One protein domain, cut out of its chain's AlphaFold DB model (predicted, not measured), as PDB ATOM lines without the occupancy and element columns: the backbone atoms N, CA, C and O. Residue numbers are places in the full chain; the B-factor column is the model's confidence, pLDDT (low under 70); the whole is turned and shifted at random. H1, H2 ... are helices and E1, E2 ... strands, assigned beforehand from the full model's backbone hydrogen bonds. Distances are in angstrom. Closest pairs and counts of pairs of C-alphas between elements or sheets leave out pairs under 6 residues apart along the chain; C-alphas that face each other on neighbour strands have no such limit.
ATOM      1  N   TYR A  73      16.262  23.822  67.560       88.06
ATOM      2  CA  TYR A  73      15.085  24.661  67.334       88.06
ATOM      3  C   TYR A  73      13.996  24.415  68.386       88.06
ATOM      4  O   TYR A  73      13.417  25.354  68.910       88.06
ATOM      5  N   GLU A  74      13.716  23.158  68.736       89.75
ATOM      6  CA  GLU A  74      12.746  22.832  69.787       89.75
ATOM      7  C   GLU A  74      13.212  23.277  71.177       89.75
ATOM      8  O   GLU A  74      12.378  23.686  71.987       89.75
ATOM      9  N   LYS A  75      14.522  23.244  71.455       90.94
ATOM     10  CA  LYS A  75      15.078  23.732  72.724       90.94
ATOM     11  C   LYS A  75      14.865  25.237  72.920       90.94
ATOM     12  O   LYS A  75      14.728  25.667  74.062       90.94
ATOM     13  N   GLU A  76      14.797  26.017  71.838       91.25
ATOM     14  CA  GLU A  76      14.620  27.477  71.893       91.25
ATOM     15  C   GLU A  76      13.236  27.912  72.400       91.25
ATOM     16  O   GLU A  76      13.124  28.949  73.053       91.25
ATOM     17  N   TRP A  77      12.176  27.146  72.113       91.50
ATOM     18  CA  TRP A  77      10.796  27.559  72.423       91.50
ATOM     19  C   TRP A  77      10.009  26.588  73.312       91.50
ATOM     20  O   TRP A  77       8.968  26.972  73.850       91.50
ATOM     21  N   LEU A  78      10.471  25.349  73.507       93.75
ATOM     22  CA  LEU A  78       9.870  24.432  74.475       93.75
ATOM     23  C   LEU A  78      10.476  24.630  75.862       93.75
ATOM     24  O   LEU A  78      11.688  24.746  76.018       93.75
ATOM     25  N   SER A  79       9.645  24.558  76.900       96.62
ATOM     26  CA  SER A  79      10.146  24.457  78.271       96.62
ATOM     27  C   SER A  79      10.936  23.158  78.465       96.62
ATOM     28  O   SER A  79      10.593  22.126  77.886       96.62
ATOM     29  N   LEU A  80      11.951  23.171  79.337       96.50
ATOM     30  CA  LEU A  80      12.754  21.981  79.651       96.50
ATOM     31  C   LEU A  80      11.890  20.780  80.079       96.50
ATOM     32  O   LEU A  80      12.171  19.639  79.717       96.50
ATOM     33  N   GLU A  81      10.815  21.030  80.828       95.56
ATOM     34  CA  GLU A  81       9.863  19.988  81.222       95.56
ATOM     35  C   GLU A  81       9.215  19.321  79.998       95.56
ATOM     36  O   GLU A  81       9.164  18.093  79.912       95.56
ATOM     37  N   THR A  82       8.764  20.114  79.024       95.81
ATOM     38  CA  THR A  82       8.188  19.595  77.780       95.81
ATOM     39  C   THR A  82       9.243  18.893  76.931       95.81
ATOM     40  O   THR A  82       8.966  17.819  76.401       95.81
ATOM     41  N   GLN A  83      10.465  19.428  76.848       96.44
ATOM     42  CA  GLN A  83      11.556  18.792  76.102       96.44
ATOM     43  C   GLN A  83      11.861  17.381  76.633       96.44
ATOM     44  O   GLN A  83      11.995  16.445  75.846       96.44
ATOM     45  N   LYS A  84      11.894  17.188  77.961       96.81
ATOM     46  CA  LYS A  84      12.065  15.857  78.575       96.81
ATOM     47  C   LYS A  84      10.960  14.892  78.157       96.81
ATOM     48  O   LYS A  84      11.259  13.783  77.726       96.81
ATOM     49  N   LYS A  85       9.695  15.312  78.239       95.44
ATOM     50  CA  LYS A  85       8.535  14.482  77.857       95.44
ATOM     51  C   LYS A  85       8.590  14.074  76.383       95.44
ATOM     52  O   LYS A  85       8.407  12.904  76.055       95.44
ATOM     53  N   VAL A  86       8.913  15.031  75.513       94.75
ATOM     54  CA  VAL A  86       9.094  14.809  74.073       94.75
ATOM     55  C   VAL A  86      10.235  13.825  73.803       94.75
ATOM     56  O   VAL A  86      10.061  12.883  73.030       94.75
ATOM     57  N   SER A  87      11.375  13.995  74.476       95.81
ATOM     58  CA  SER A  87      12.524  13.092  74.362       95.81
ATOM     59  C   SER A  87      12.168  11.659  74.774       95.81
ATOM     60  O   SER A  87      12.462  10.725  74.031       95.81
ATOM     61  N   VAL A  88      11.462  11.472  75.896       95.38
ATOM     62  CA  VAL A  88      10.986  10.157  76.373       95.38
ATOM     63  C   VAL A  88      10.105   9.482  75.320       95.38
ATOM     64  O   VAL A  88      10.351   8.338  74.934       95.38
ATOM     65  N   ALA A  89       9.098  10.197  74.812       93.81
ATOM     66  CA  ALA A  89       8.182   9.676  73.802       93.81
ATOM     67  C   ALA A  89       8.911   9.294  72.503       93.81
ATOM     68  O   ALA A  89       8.609   8.273  71.883       93.81
ATOM     69  N   ARG A  90       9.912  10.086  72.107       92.69
ATOM     70  CA  ARG A  90      10.744   9.828  70.925       92.69
ATOM     71  C   ARG A  90      11.699   8.656  71.100       92.69
ATOM     72  O   ARG A  90      11.853   7.871  70.165       92.69
ATOM     73  N   CYS A  91      12.272   8.483  72.290       94.19
ATOM     74  CA  CYS A  91      13.066   7.302  72.626       94.19
ATOM     75  C   CYS A  91      12.219   6.026  72.542       94.19
ATOM     76  O   CYS A  91      12.685   5.026  72.006       94.19
ATOM     77  N   ALA A  92      10.949   6.078  72.966       90.75
ATOM     78  CA  ALA A  92      10.037   4.931  72.911       90.75
ATOM     79  C   ALA A  92       9.775   4.427  71.480       90.75
ATOM     80  O   ALA A  92       9.570   3.233  71.270       90.75
ATOM     81  N   ARG A  93       9.795   5.330  70.493       87.81
ATOM     82  CA  ARG A  93       9.621   5.008  69.066       87.81
ATOM     83  C   ARG A  93      10.928   4.916  68.274       87.81
ATOM     84  O   ARG A  93      10.857   4.756  67.060       87.81
ATOM     85  N   THR A  94      12.073   5.120  68.934       81.81
ATOM     86  CA  THR A  94      13.421   5.141  68.336       81.81
ATOM     87  C   THR A  94      13.550   6.019  67.080       81.81
ATOM     88  O   THR A  94      14.278   5.684  66.148       81.81
ATOM     89  N   SER A  95      12.842   7.158  67.027       65.44
ATOM     90  CA  SER A  95      12.751   7.973  65.806       65.44
ATOM     91  C   SER A  95      12.443   9.460  66.047       65.44
ATOM     92  O   SER A  95      11.573   9.817  66.852       65.44
ATOM     93  N   TYR A  96      13.098  10.319  65.249       55.16
ATOM     94  CA  TYR A  96      12.781  11.747  65.066       55.16
ATOM     95  C   TYR A  96      11.489  11.978  64.275       55.16
ATOM     96  O   TYR A  96      10.871  13.026  64.415       55.16
ATOM     97  N   LEU A  97      11.091  11.030  63.426       51.97
ATOM     98  CA  LEU A  97       9.969  11.147  62.499       51.97
ATOM     99  C   LEU A  97       8.844  10.197  62.910       51.97
ATOM    100  O   LEU A  97       9.085   9.113  63.451       51.97
ATOM    101  N   THR A  98       7.600  10.561  62.614       52.47
ATOM    102  CA  THR A  98       6.536   9.550  62.567       52.47
ATOM    103  C   THR A  98       6.867   8.521  61.475       52.47
ATOM    104  O   THR A  98       7.652   8.812  60.573       52.47
ATOM    105  N   HIS A  99       6.250   7.333  61.495       46.59
ATOM    106  CA  HIS A  99       6.405   6.323  60.429       46.59
ATOM    107  C   HIS A  99       6.149   6.866  58.997       46.59
ATOM    108  O   HIS A  99       6.525   6.215  58.029       46.59
ATOM    109  N   GLU A 100       5.546   8.056  58.857       47.62
ATOM    110  CA  GLU A 100       5.271   8.751  57.590       47.62
ATOM    111  C   GLU A 100       6.262   9.885  57.244       47.62
ATOM    112  O   GLU A 100       6.004  10.655  56.319       47.62
ATOM    113  N   GLY A 101       7.360  10.065  57.986       50.62
ATOM    114  CA  GLY A 101       8.375  11.078  57.662       50.62
ATOM    115  C   GLY A 101       7.963  12.533  57.933       50.62
ATOM    116  O   GLY A 101       8.606  13.456  57.438       50.62
ATOM    117  N   LYS A 102       6.897  12.764  58.711       54.75
ATOM    118  CA  LYS A 102       6.443  14.114  59.094       54.75
ATOM    119  C   LYS A 102       7.067  14.531  60.424       54.75
ATOM    120  O   LYS A 102       7.299  13.676  61.284       54.75
ATOM    121  N   GLN A 103       7.273  15.842  60.610       56.62
ATOM    122  CA  GLN A 103       7.631  16.399  61.916       56.62
ATOM    123  C   GLN A 103       6.592  15.931  62.947       56.62
ATOM    124  O   GLN A 103       5.393  16.160  62.744       56.62
ATOM    125  N   PRO A 104       7.008  15.232  64.015       59.28
ATOM    126  CA  PRO A 104       6.098  14.848  65.072       59.28
ATOM    127  C   PRO A 104       5.518  16.112  65.678       59.28
ATOM    128  O   PRO A 104       6.238  17.011  66.109       59.28
ATOM    129  N   LEU A 105       4.197  16.190  65.692       77.06
ATOM    130  CA  LEU A 105       3.528  17.281  66.367       77.06
ATOM    131  C   LEU A 105       3.752  17.065  67.864       77.06
ATOM    132  O   LEU A 105       3.376  16.015  68.380       77.06
ATOM    133  N   VAL A 106       4.347  18.044  68.549       87.12
ATOM    134  CA  VAL A 106       4.685  17.972  69.984       87.12
ATOM    135  C   VAL A 106       3.520  17.451  70.835       87.12
ATOM    136  O   VAL A 106       3.745  16.682  71.761       87.12
ATOM    137  N   HIS A 107       2.268  17.774  70.490       89.00
ATOM    138  CA  HIS A 107       1.099  17.242  71.201       89.00
ATOM    139  C   HIS A 107       1.008  15.706  71.174       89.00
ATOM    140  O   HIS A 107       0.697  15.117  72.199       89.00
ATOM    141  N   LYS A 108       1.345  15.046  70.057       89.50
ATOM    142  CA  LYS A 108       1.345  13.576  69.965       89.50
ATOM    143  C   LYS A 108       2.448  12.952  70.809       89.50
ATOM    144  O   LYS A 108       2.278  11.863  71.346       89.50
ATOM    145  N   ASP A 109       3.584  13.638  70.919       91.94
ATOM    146  CA  ASP A 109       4.678  13.202  71.788       91.94
ATOM    147  C   ASP A 109       4.251  13.283  73.256       91.94
ATOM    148  O   ASP A 109       4.535  12.380  74.038       91.94
ATOM    149  N   LEU A 110       3.503  14.327  73.620       93.25
ATOM    150  CA  LEU A 110       2.937  14.469  74.957       93.25
ATOM    151  C   LEU A 110       1.861  13.420  75.250       93.25
ATOM    152  O   LEU A 110       1.901  12.819  76.318       93.25
ATOM    153  N   GLU A 111       0.945  13.154  74.315       92.62
ATOM    154  CA  GLU A 111      -0.042  12.069  74.432       92.62
ATOM    155  C   GLU A 111       0.651  10.723  74.694       92.62
ATOM    156  O   GLU A 111       0.372  10.071  75.699       92.62
ATOM    157  N   LEU A 112       1.644  10.363  73.871       91.25
ATOM    158  CA  LEU A 112       2.411   9.129  74.050       91.25
ATOM    159  C   LEU A 112       3.156   9.098  75.393       91.25
ATOM    160  O   LEU A 112       3.188   8.065  76.058       91.25
ATOM    161  N   TYR A 113       3.755  10.214  75.817       93.00
ATOM    162  CA  TYR A 113       4.386  10.307  77.132       93.00
ATOM    163  C   TYR A 113       3.391  10.008  78.260       93.00
ATOM    164  O   TYR A 113       3.709   9.250  79.180       93.00
ATOM    165  N   HIS A 114       2.192  10.590  78.194       91.12
ATOM    166  CA  HIS A 114       1.151  10.380  79.193       91.12
ATOM    167  C   HIS A 114       0.660   8.933  79.219       91.12
ATOM    168  O   HIS A 114       0.495   8.389  80.310       91.12
ATOM    169  N   ASP A 115       0.525   8.284  78.063       88.19
ATOM    170  CA  ASP A 115       0.172   6.864  77.984       88.19
ATOM    171  C   ASP A 115       1.247   5.971  78.626       88.19
ATOM    172  O   ASP A 115       0.933   5.045  79.375       88.19
ATOM    173  N   LEU A 116       2.530   6.268  78.391       86.94
ATOM    174  CA  LEU A 116       3.656   5.499  78.936       86.94
ATOM    175  C   LEU A 116       3.806   5.673  80.454       86.94
ATOM    176  O   LEU A 116       3.930   4.692  81.193       86.94
ATOM    177  N   VAL A 117       3.816   6.922  80.924       84.12
ATOM    178  CA  VAL A 117       4.068   7.255  82.336       84.12
ATOM    179  C   VAL A 117       2.812   7.085  83.201       84.12
ATOM    180  O   VAL A 117       2.908   6.786  84.392       84.12
ATOM    181  N   GLY A 118       1.626   7.226  82.605       80.56
ATOM    182  CA  GLY A 118       0.338   7.002  83.261       80.56
ATOM    183  C   GLY A 118      -0.040   5.526  83.409       80.56
ATOM    184  O   GLY A 118      -0.874   5.197  84.254       80.56
ATOM    185  N   ALA A 119       0.577   4.626  82.639       78.38
ATOM    186  CA  ALA A 119       0.306   3.197  82.717       78.38
ATOM    187  C   ALA A 119       0.665   2.580  84.086       78.38
ATOM    188  O   ALA A 119       1.531   3.045  84.840       78.38
ATOM    189  N   ARG A 120      -0.024   1.478  84.405       74.50
ATOM    190  CA  ARG A 120       0.256   0.605  85.552       74.50
ATOM    191  C   ARG A 120       0.375  -0.836  85.033       74.50
ATOM    192  O   ARG A 120      -0.651  -1.413  84.678       74.50
ATOM    193  N   PRO A 121       1.588  -1.421  84.969       77.00
ATOM    194  CA  PRO A 121       2.865  -0.908  85.480       77.00
ATOM    195  C   PRO A 121       3.426   0.270  84.669       77.00
ATOM    196  O   PRO A 121       3.107   0.442  83.497       77.00
ATOM    197  N   LEU A 122       4.281   1.068  85.314       78.44
ATOM    198  CA  LEU A 122       4.946   2.219  84.707       78.44
ATOM    199  C   LEU A 122       5.857   1.771  83.548       78.44
ATOM    200  O   LEU A 122       6.836   1.054  83.769       78.44
ATOM    201  N   HIS A 123       5.589   2.234  82.324       77.56
ATOM    202  CA  HIS A 123       6.421   1.955  81.147       77.56
ATOM    203  C   HIS A 123       7.550   2.988  80.999       77.56
ATOM    204  O   HIS A 123       7.655   3.681  79.992       77.56
ATOM    205  N   ALA A 124       8.404   3.106  82.022       80.44
ATOM    206  CA  ALA A 124       9.428   4.154  82.109       80.44
ATOM    207  C   ALA A 124      10.795   3.805  81.492       80.44
ATOM    208  O   ALA A 124      11.723   4.594  81.647       80.44
ATOM    209  N   SER A 125      10.949   2.686  80.772       89.31
ATOM    210  CA  SER A 125      12.226   2.405  80.091       89.31
ATOM    211  C   SER A 125      12.653   3.513  79.115       89.31
ATOM    212  O   SER A 125      13.827   3.869  79.128       89.31
ATOM    213  N   PRO A 126      11.755   4.185  78.360       93.50
ATOM    214  CA  PRO A 126      12.181   5.286  77.497       93.50
ATOM    215  C   PRO A 126      12.687   6.520  78.263       93.50
ATOM    216  O   PRO A 126      13.316   7.388  77.661       93.50
ATOM    217  N   ALA A 127      12.426   6.605  79.573       94.94
ATOM    218  CA  ALA A 127      12.895   7.687  80.434       94.94
ATOM    219  C   ALA A 127      14.311   7.478  80.999       94.94
ATOM    220  O   ALA A 127      14.809   8.337  81.728       94.94
ATOM    221  N   GLU A 128      14.970   6.363  80.676       95.31
ATOM    222  CA  GLU A 128      16.358   6.076  81.077       95.31
ATOM    223  C   GLU A 128      17.385   6.870  80.261       95.31
ATOM    224  O   GLU A 128      18.529   7.031  80.677       95.31
ATOM    225  N   HIS A 129      16.966   7.396  79.110       96.69
ATOM    226  CA  HIS A 129      17.854   8.052  78.156       96.69
ATOM    227  C   HIS A 129      18.116   9.528  78.464       96.69
ATOM    228  O   HIS A 129      19.127  10.062  78.021       96.69
ATOM    229  N   GLN A 130      17.225  10.210  79.191       97.69
ATOM    230  CA  GLN A 130      17.411  11.626  79.523       97.69
ATOM    231  C   GLN A 130      18.155  11.757  80.845       97.69
ATOM    232  O   GLN A 130      17.708  11.231  81.868       97.69
ATOM    233  N   ALA A 131      19.250  12.510  80.837       97.94
ATOM    234  CA  ALA A 131      20.080  12.688  82.019       97.94
ATOM    235  C   ALA A 131      20.750  14.067  82.055       97.94
ATOM    236  O   ALA A 131      20.936  14.705  81.018       97.94
ATOM    237  N   THR A 132      21.113  14.518  83.253       98.19
ATOM    238  CA  THR A 132      21.925  15.723  83.488       98.19
ATOM    239  C   THR A 132      23.109  15.360  84.384       98.19
ATOM    240  O   THR A 132      22.939  14.485  85.234       98.19
ATOM    241  N   PRO A 133      24.299  15.963  84.214       97.75
ATOM    242  CA  PRO A 133      25.414  15.736  85.127       97.75
ATOM    243  C   PRO A 133      25.019  16.028  86.578       97.75
ATOM    244  O   PRO A 133      24.354  17.029  86.854       97.75
ATOM    245  N   ASP A 134      25.431  15.162  87.497       97.38
ATOM    246  CA  ASP A 134      25.314  15.423  88.927       97.38
ATOM    247  C   ASP A 134      26.459  16.337  89.401       97.38
ATOM    248  O   ASP A 134      27.475  16.522  88.725       97.38
ATOM    249  N   VAL A 135      26.295  16.928  90.579       96.50
ATOM    250  CA  VAL A 135      27.327  17.731  91.229       96.50
ATOM    251  C   VAL A 135      28.205  16.810  92.066       96.50
ATOM    252  O   VAL A 135      27.720  16.107  92.953       96.50
ATOM    253  N   LEU A 136      29.510  16.830  91.800       93.31
ATOM    254  CA  LEU A 136      30.503  16.208  92.665       93.31
ATOM    255  C   LEU A 136      30.900  17.208  93.754       93.31
ATOM    256  O   LEU A 136      31.229  18.354  93.446       93.31
ATOM    257  N   SER A 137      30.834  16.795  95.016       90.06
ATOM    258  CA  SER A 137      31.242  17.624  96.146       90.06
ATOM    259  C   SER A 137      32.734  17.927  96.091       90.06
ATOM    260  O   SER A 137      33.520  17.124  95.583       90.06
ATOM    261  N   ASP A 138      33.133  19.031  96.718       89.00
ATOM    262  CA  ASP A 138      34.523  19.190  97.129       89.00
ATOM    263  C   ASP A 138      34.939  18.011  98.028       89.00
ATOM    264  O   ASP A 138      34.081  17.420  98.707       89.00
ATOM    265  N   PRO A 139      36.230  17.640  98.022       89.88
ATOM    266  CA  PRO A 139      36.719  16.561  98.859       89.88
ATOM    267  C   PRO A 139      36.505  16.912 100.331       89.88
ATOM    268  O   PRO A 139      36.776  18.036 100.766       89.88
ATOM    269  N   ASP A 140      36.022  15.947 101.106       86.31
ATOM    270  CA  ASP A 140      35.903  16.117 102.550       86.31
ATOM    271  C   ASP A 140      37.285  16.114 103.242       86.31
ATOM    272  O   ASP A 140      38.338  16.016 102.608       86.31
ATOM    273  N   TYR A 141      37.309  16.220 104.575       84.56
ATOM    274  CA  TYR A 141      38.560  16.200 105.347       84.56
ATOM    275  C   TYR A 141      39.382  14.907 105.168       84.56
ATOM    276  O   TYR A 141      40.567  14.904 105.499       84.56
ATOM    277  N   ALA A 142      38.775  13.825 104.665       88.94
ATOM    278  CA  ALA A 142      39.441  12.565 104.342       88.94
ATOM    279  C   ALA A 142      39.871  12.476 102.864       88.94
ATOM    280  O   ALA A 142      40.516  11.503 102.475       88.94
ATOM    281  N   GLY A 143      39.567  13.491 102.049       88.94
ATOM    282  CA  GLY A 143      39.864  13.512 100.621       88.94
ATOM    283  C   GLY A 143      38.832  12.776  99.763       88.94
ATOM    284  O   GLY A 143      39.101  12.528  98.588       88.94
ATOM    285  N   GLU A 144      37.676  12.401 100.320       90.31
ATOM    286  CA  GLU A 144      36.642  11.671  99.587       90.31
ATOM    287  C   GLU A 144      35.711  12.621  98.831       90.31
ATOM    288  O   GLU A 144      35.199  13.594  99.387       90.31
ATOM    289  N   PHE A 145      35.434  12.287  97.572       91.44
ATOM    290  CA  PHE A 145      34.438  12.968  96.749       91.44
ATOM    291  C   PHE A 145      33.095  12.248  96.844       91.44
ATOM    292  O   PHE A 145      33.042  11.015  96.832       91.44
ATOM    293  N   ARG A 146      31.998  13.005  96.897       93.12
ATOM    294  CA  ARG A 146      30.646  12.441  96.938       93.12
ATOM    295  C   ARG A 146      29.748  13.125  95.928       93.12
ATOM    296  O   ARG A 146      29.748  14.342  95.793       93.12
ATOM    297  N   TRP A 147      28.962  12.323  95.231       95.81
ATOM    298  CA  TRP A 147      27.886  12.833  94.396       95.81
ATOM    299  C   TRP A 147      26.790  13.447  95.265       95.81
ATOM    300  O   TRP A 147      26.517  12.950  96.360       95.81
ATOM    301  N   ALA A 148      26.166  14.519  94.784       95.62
ATOM    302  CA  ALA A 148      25.092  15.186  95.504       95.62
ATOM    303  C   ALA A 148      23.802  14.352  95.518       95.62
ATOM    304  O   ALA A 148      23.086  14.371  96.520       95.62
ATOM    305  N   GLN A 149      23.506  13.625  94.433       95.75
ATOM    306  CA  GLN A 149      22.272  12.852  94.273       95.75
ATOM    307  C   GLN A 149      22.519  11.440  93.691       95.75
ATOM    308  O   GLN A 149      21.900  11.070  92.684       95.75
ATOM    309  N   PRO A 150      23.391  10.614  94.313       95.50
ATOM    310  CA  PRO A 150      23.751   9.284  93.813       95.50
ATOM    311  C   PRO A 150      22.552   8.340  93.683       95.50
ATOM    312  O   PRO A 150      22.531   7.461  92.824       95.50
ATOM    313  N   GLU A 151      21.512   8.526  94.496       95.56
ATOM    314  CA  GLU A 151      20.292   7.723  94.441       95.56
ATOM    315  C   GLU A 151      19.494   7.913  93.140       95.56
ATOM    316  O   GLU A 151      18.639   7.087  92.809       95.56
ATOM    317  N   LEU A 152      19.769   8.986  92.391       96.75
ATOM    318  CA  LEU A 152      19.113   9.284  91.122       96.75
ATOM    319  C   LEU A 152      19.915   8.841  89.892       96.75
ATOM    320  O   LEU A 152      19.475   9.102  88.772       96.75
ATOM    321  N   HIS A 153      21.056   8.168  90.065       95.88
ATOM    322  CA  HIS A 153      21.932   7.810  88.943       95.88
ATOM    323  C   HIS A 153      21.425   6.652  88.091       95.88
ATOM    324  O   HIS A 153      21.670   6.609  86.889       95.88
ATOM    325  N   GLY A 154      20.731   5.694  88.713       93.62
ATOM    326  CA  GLY A 154      20.361   4.442  88.052       93.62
ATOM    327  C   GLY A 154      21.575   3.770  87.402       93.62
ATOM    328  O   GLY A 154      22.487   3.368  88.117       93.62
ATOM    329  N   ASN A 155      21.583   3.633  86.072       93.38
ATOM    330  CA  ASN A 155      22.697   3.026  85.325       93.38
ATOM    331  C   ASN A 155      23.683   4.033  84.701       93.38
ATOM    332  O   ASN A 155      24.554   3.612  83.946       93.38
ATOM    333  N   LEU A 156      23.558   5.336  84.979       96.19
ATOM    334  CA  LEU A 156      24.478   6.371  84.489       96.19
ATOM    335  C   LEU A 156      25.162   7.048  85.681       96.19
ATOM    336  O   LEU A 156      24.722   8.090  86.164       96.19
ATOM    337  N   VAL A 157      26.234   6.435  86.186       93.75
ATOM    338  CA  VAL A 157      26.974   6.960  87.344       93.75
ATOM    339  C   VAL A 157      27.506   8.362  87.045       93.75
ATOM    340  O   VAL A 157      28.105   8.604  86.000       93.75
ATOM    341  N   GLY A 158      27.280   9.290  87.975       95.75
ATOM    342  CA  GLY A 158      27.632  10.705  87.829       95.75
ATOM    343  C   GLY A 158      26.594  11.543  87.081       95.75
ATOM    344  O   GLY A 158      26.815  12.734  86.874       95.75
ATOM    345  N   PHE A 159      25.456  10.959  86.696       97.62
ATOM    346  CA  PHE A 159      24.371  11.663  86.018       97.62
ATOM    347  C   PHE A 159      23.030  11.386  86.688       97.62
ATOM    348  O   PHE A 159      22.666  10.248  86.932       97.62
ATOM    349  N   ILE A 160      22.230  12.421  86.913       97.81
ATOM    350  CA  ILE A 160      20.859  12.294  87.402       97.81
ATOM    351  C   ILE A 160      19.955  11.856  86.242       97.81
ATOM    352  O   ILE A 160      19.762  12.601  85.277       97.81
ATOM    353  N   GLN A 161      19.353  10.670  86.353       97.12
ATOM    354  CA  GLN A 161      18.453  10.114  85.342       97.12
ATOM    355  C   GLN A 161      17.004  10.572  85.510       97.12
ATOM    356  O   GLN A 161      16.420  10.529  86.597       97.12
ATOM    357  N   ASN A 162      16.363  10.914  84.390       96.56
ATOM    358  CA  ASN A 162      14.968  11.347  84.357       96.56
ATOM    359  C   ASN A 162      14.004  10.269  84.874       96.56
ATOM    360  O   ASN A 162      13.088  10.581  85.632       96.56
ATOM    361  N   ARG A 163      14.243   8.991  84.546       95.00
ATOM    362  CA  ARG A 163      13.475   7.868  85.098       95.00
ATOM    363  C   ARG A 163      13.428   7.892  86.627       95.00
ATOM    364  O   ARG A 163      12.351   7.739  87.195       95.00
ATOM    365  N   LYS A 164      14.568   8.107  87.291       95.56
ATOM    366  CA  LYS A 164      14.655   8.105  88.760       95.56
ATOM    367  C   LYS A 164      13.907   9.278  89.383       95.56
ATOM    368  O   LYS A 164      13.260   9.113  90.414       95.56
ATOM    369  N   ILE A 165      13.922  10.434  88.721       94.50
ATOM    370  CA  ILE A 165      13.100  11.585  89.114       94.50
ATOM    371  C   ILE A 165      11.610  11.235  89.018       94.50
ATOM    372  O   ILE A 165      10.870  11.471  89.969       94.50
ATOM    373  N   ILE A 166      11.168  10.648  87.901       92.62
ATOM    374  CA  ILE A 166       9.763  10.266  87.687       92.62
ATOM    375  C   ILE A 166       9.310   9.242  88.737       92.62
ATOM    376  O   ILE A 166       8.249   9.411  89.333       92.62
ATOM    377  N   GLU A 167      10.120   8.214  89.002       91.25
ATOM    378  CA  GLU A 167       9.841   7.204  90.032       91.25
ATOM    379  C   GLU A 167       9.653   7.851  91.415       91.25
ATOM    380  O   GLU A 167       8.696   7.519  92.109       91.25
ATOM    381  N   LYS A 168      10.495   8.827  91.781       89.12
ATOM    382  CA  LYS A 168      10.416   9.542  93.067       89.12
ATOM    383  C   LYS A 168       9.183  10.444  93.198       89.12
ATOM    384  O   LYS A 168       8.734  10.678  94.311       89.12
ATOM    385  N   VAL A 169       8.658  10.973  92.090       86.12
ATOM    386  CA  VAL A 169       7.457  11.836  92.080       86.12
ATOM    387  C   VAL A 169       6.163  11.018  92.129       86.12
ATOM    388  O   VAL A 169       5.149  11.509  92.615       86.12
ATOM    389  N   ILE A 170       6.180   9.796  91.587       78.38
ATOM    390  CA  ILE A 170       5.001   8.921  91.491       78.38
ATOM    391  C   ILE A 170       4.871   7.975  92.703       78.38
ATOM    392  O   ILE A 170       3.775   7.456  92.931       78.38
ATOM    393  N   ALA A 171       5.964   7.733  93.438       65.56
ATOM    394  CA  ALA A 171       5.992   6.954  94.682       65.56
ATOM    395  C   ALA A 171       5.291   7.677  95.841       65.56
ATOM    396  O   ALA A 171       4.568   6.978  96.588       65.56
TER     397      ALA A 171
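AT A GLANCE: This is residues 73 to 171 of the 171 residues of an uncharacterized protein of Bradyrhizobium diazoefficiens (UniProt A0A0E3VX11). A tiny two-strand hairpin, E1 and E2, joins a loose group of helices to a long arm of loop, whose tip, residues 139 to 144, sticks out. In the helical part H2 and H3 cross, short H4 packs on one end of H2 and on H5, and H1 lies off the other end of H2. The printed part has 99 residues, with H1, H2, H3, H4, E1, E2 and H5 in that order along the chain; the sheet E1 - E2 is antiparallel and the class is mostly helix. The whole is loose, with a radius of gyration of the C-alphas of 16.2 A, and elongated, spanning 58 by 33 by 20 A.

HOW THE PARTS SIT: E1, residues 131 to 133, and E2, residues 159 to 161, are a hairpin of antiparallel strands with 155 degrees between their directions. N 132 and O 160 are 3.1 A apart, and N 160 and O 132 are 2.8 A apart, both within hydrogen-bond range. H5, residues 162 to 170, follows E2 by a tight link and touches H4, residues 125 to 128; their closest C-alphas, of Ala 127 and Arg 163, are 4.7 A apart. H4 also touches H2, residues 80 to 92, through residues 88 to 92 of H2 alone, with the closest C-alphas, of Ala 92 and Pro 126, 5.1 A apart. H2 touches H3, residues 106 to 118, about perpendicular at 76 degrees; the closest C-alphas, of Ala 89 and Tyr 113, are 5.1 A apart. H3 and H5 are near each other, with 5 pairs of C-alphas within 10 A. H1, residues 73 to 77, is close to H2 but not clearly touching, the closest C-alphas being those of Lys 75 and Gln 83 at 6.9 A. Every O i to N i+4 pair is within hydrogen-bond range in H2, H3 and H5; H1 has 0 of 1 such pairs but 2 of 2 O i to N i+3 pairs within range, and H4 is too short for an O i to N i+4 pair.

IN THESE COORDINATES: E1 begins at C-alpha 131, (20.080, 12.688, 82.019). H2 is 18.5 A long from first to last C-alpha, H3 17.8 A and H5 12.5 A. H1 begins at C-alpha 73, (15.085, 24.661, 67.334), and H5 ends at C-alpha 170, (5.001, 8.921, 91.491).

THE WHOLE: The two C-alphas farthest apart, of Glu 100 and Tyr 141, are 58.7 A apart. The printed part has no cut. The links H2 to H3, 13 residues, and E1 to E2, 25 residues, are long; residues 139 to 144 of the latter stand free. The mean pLDDT of the printed part is 87.4, and residues 95 to 104 and residue 171 are under 70.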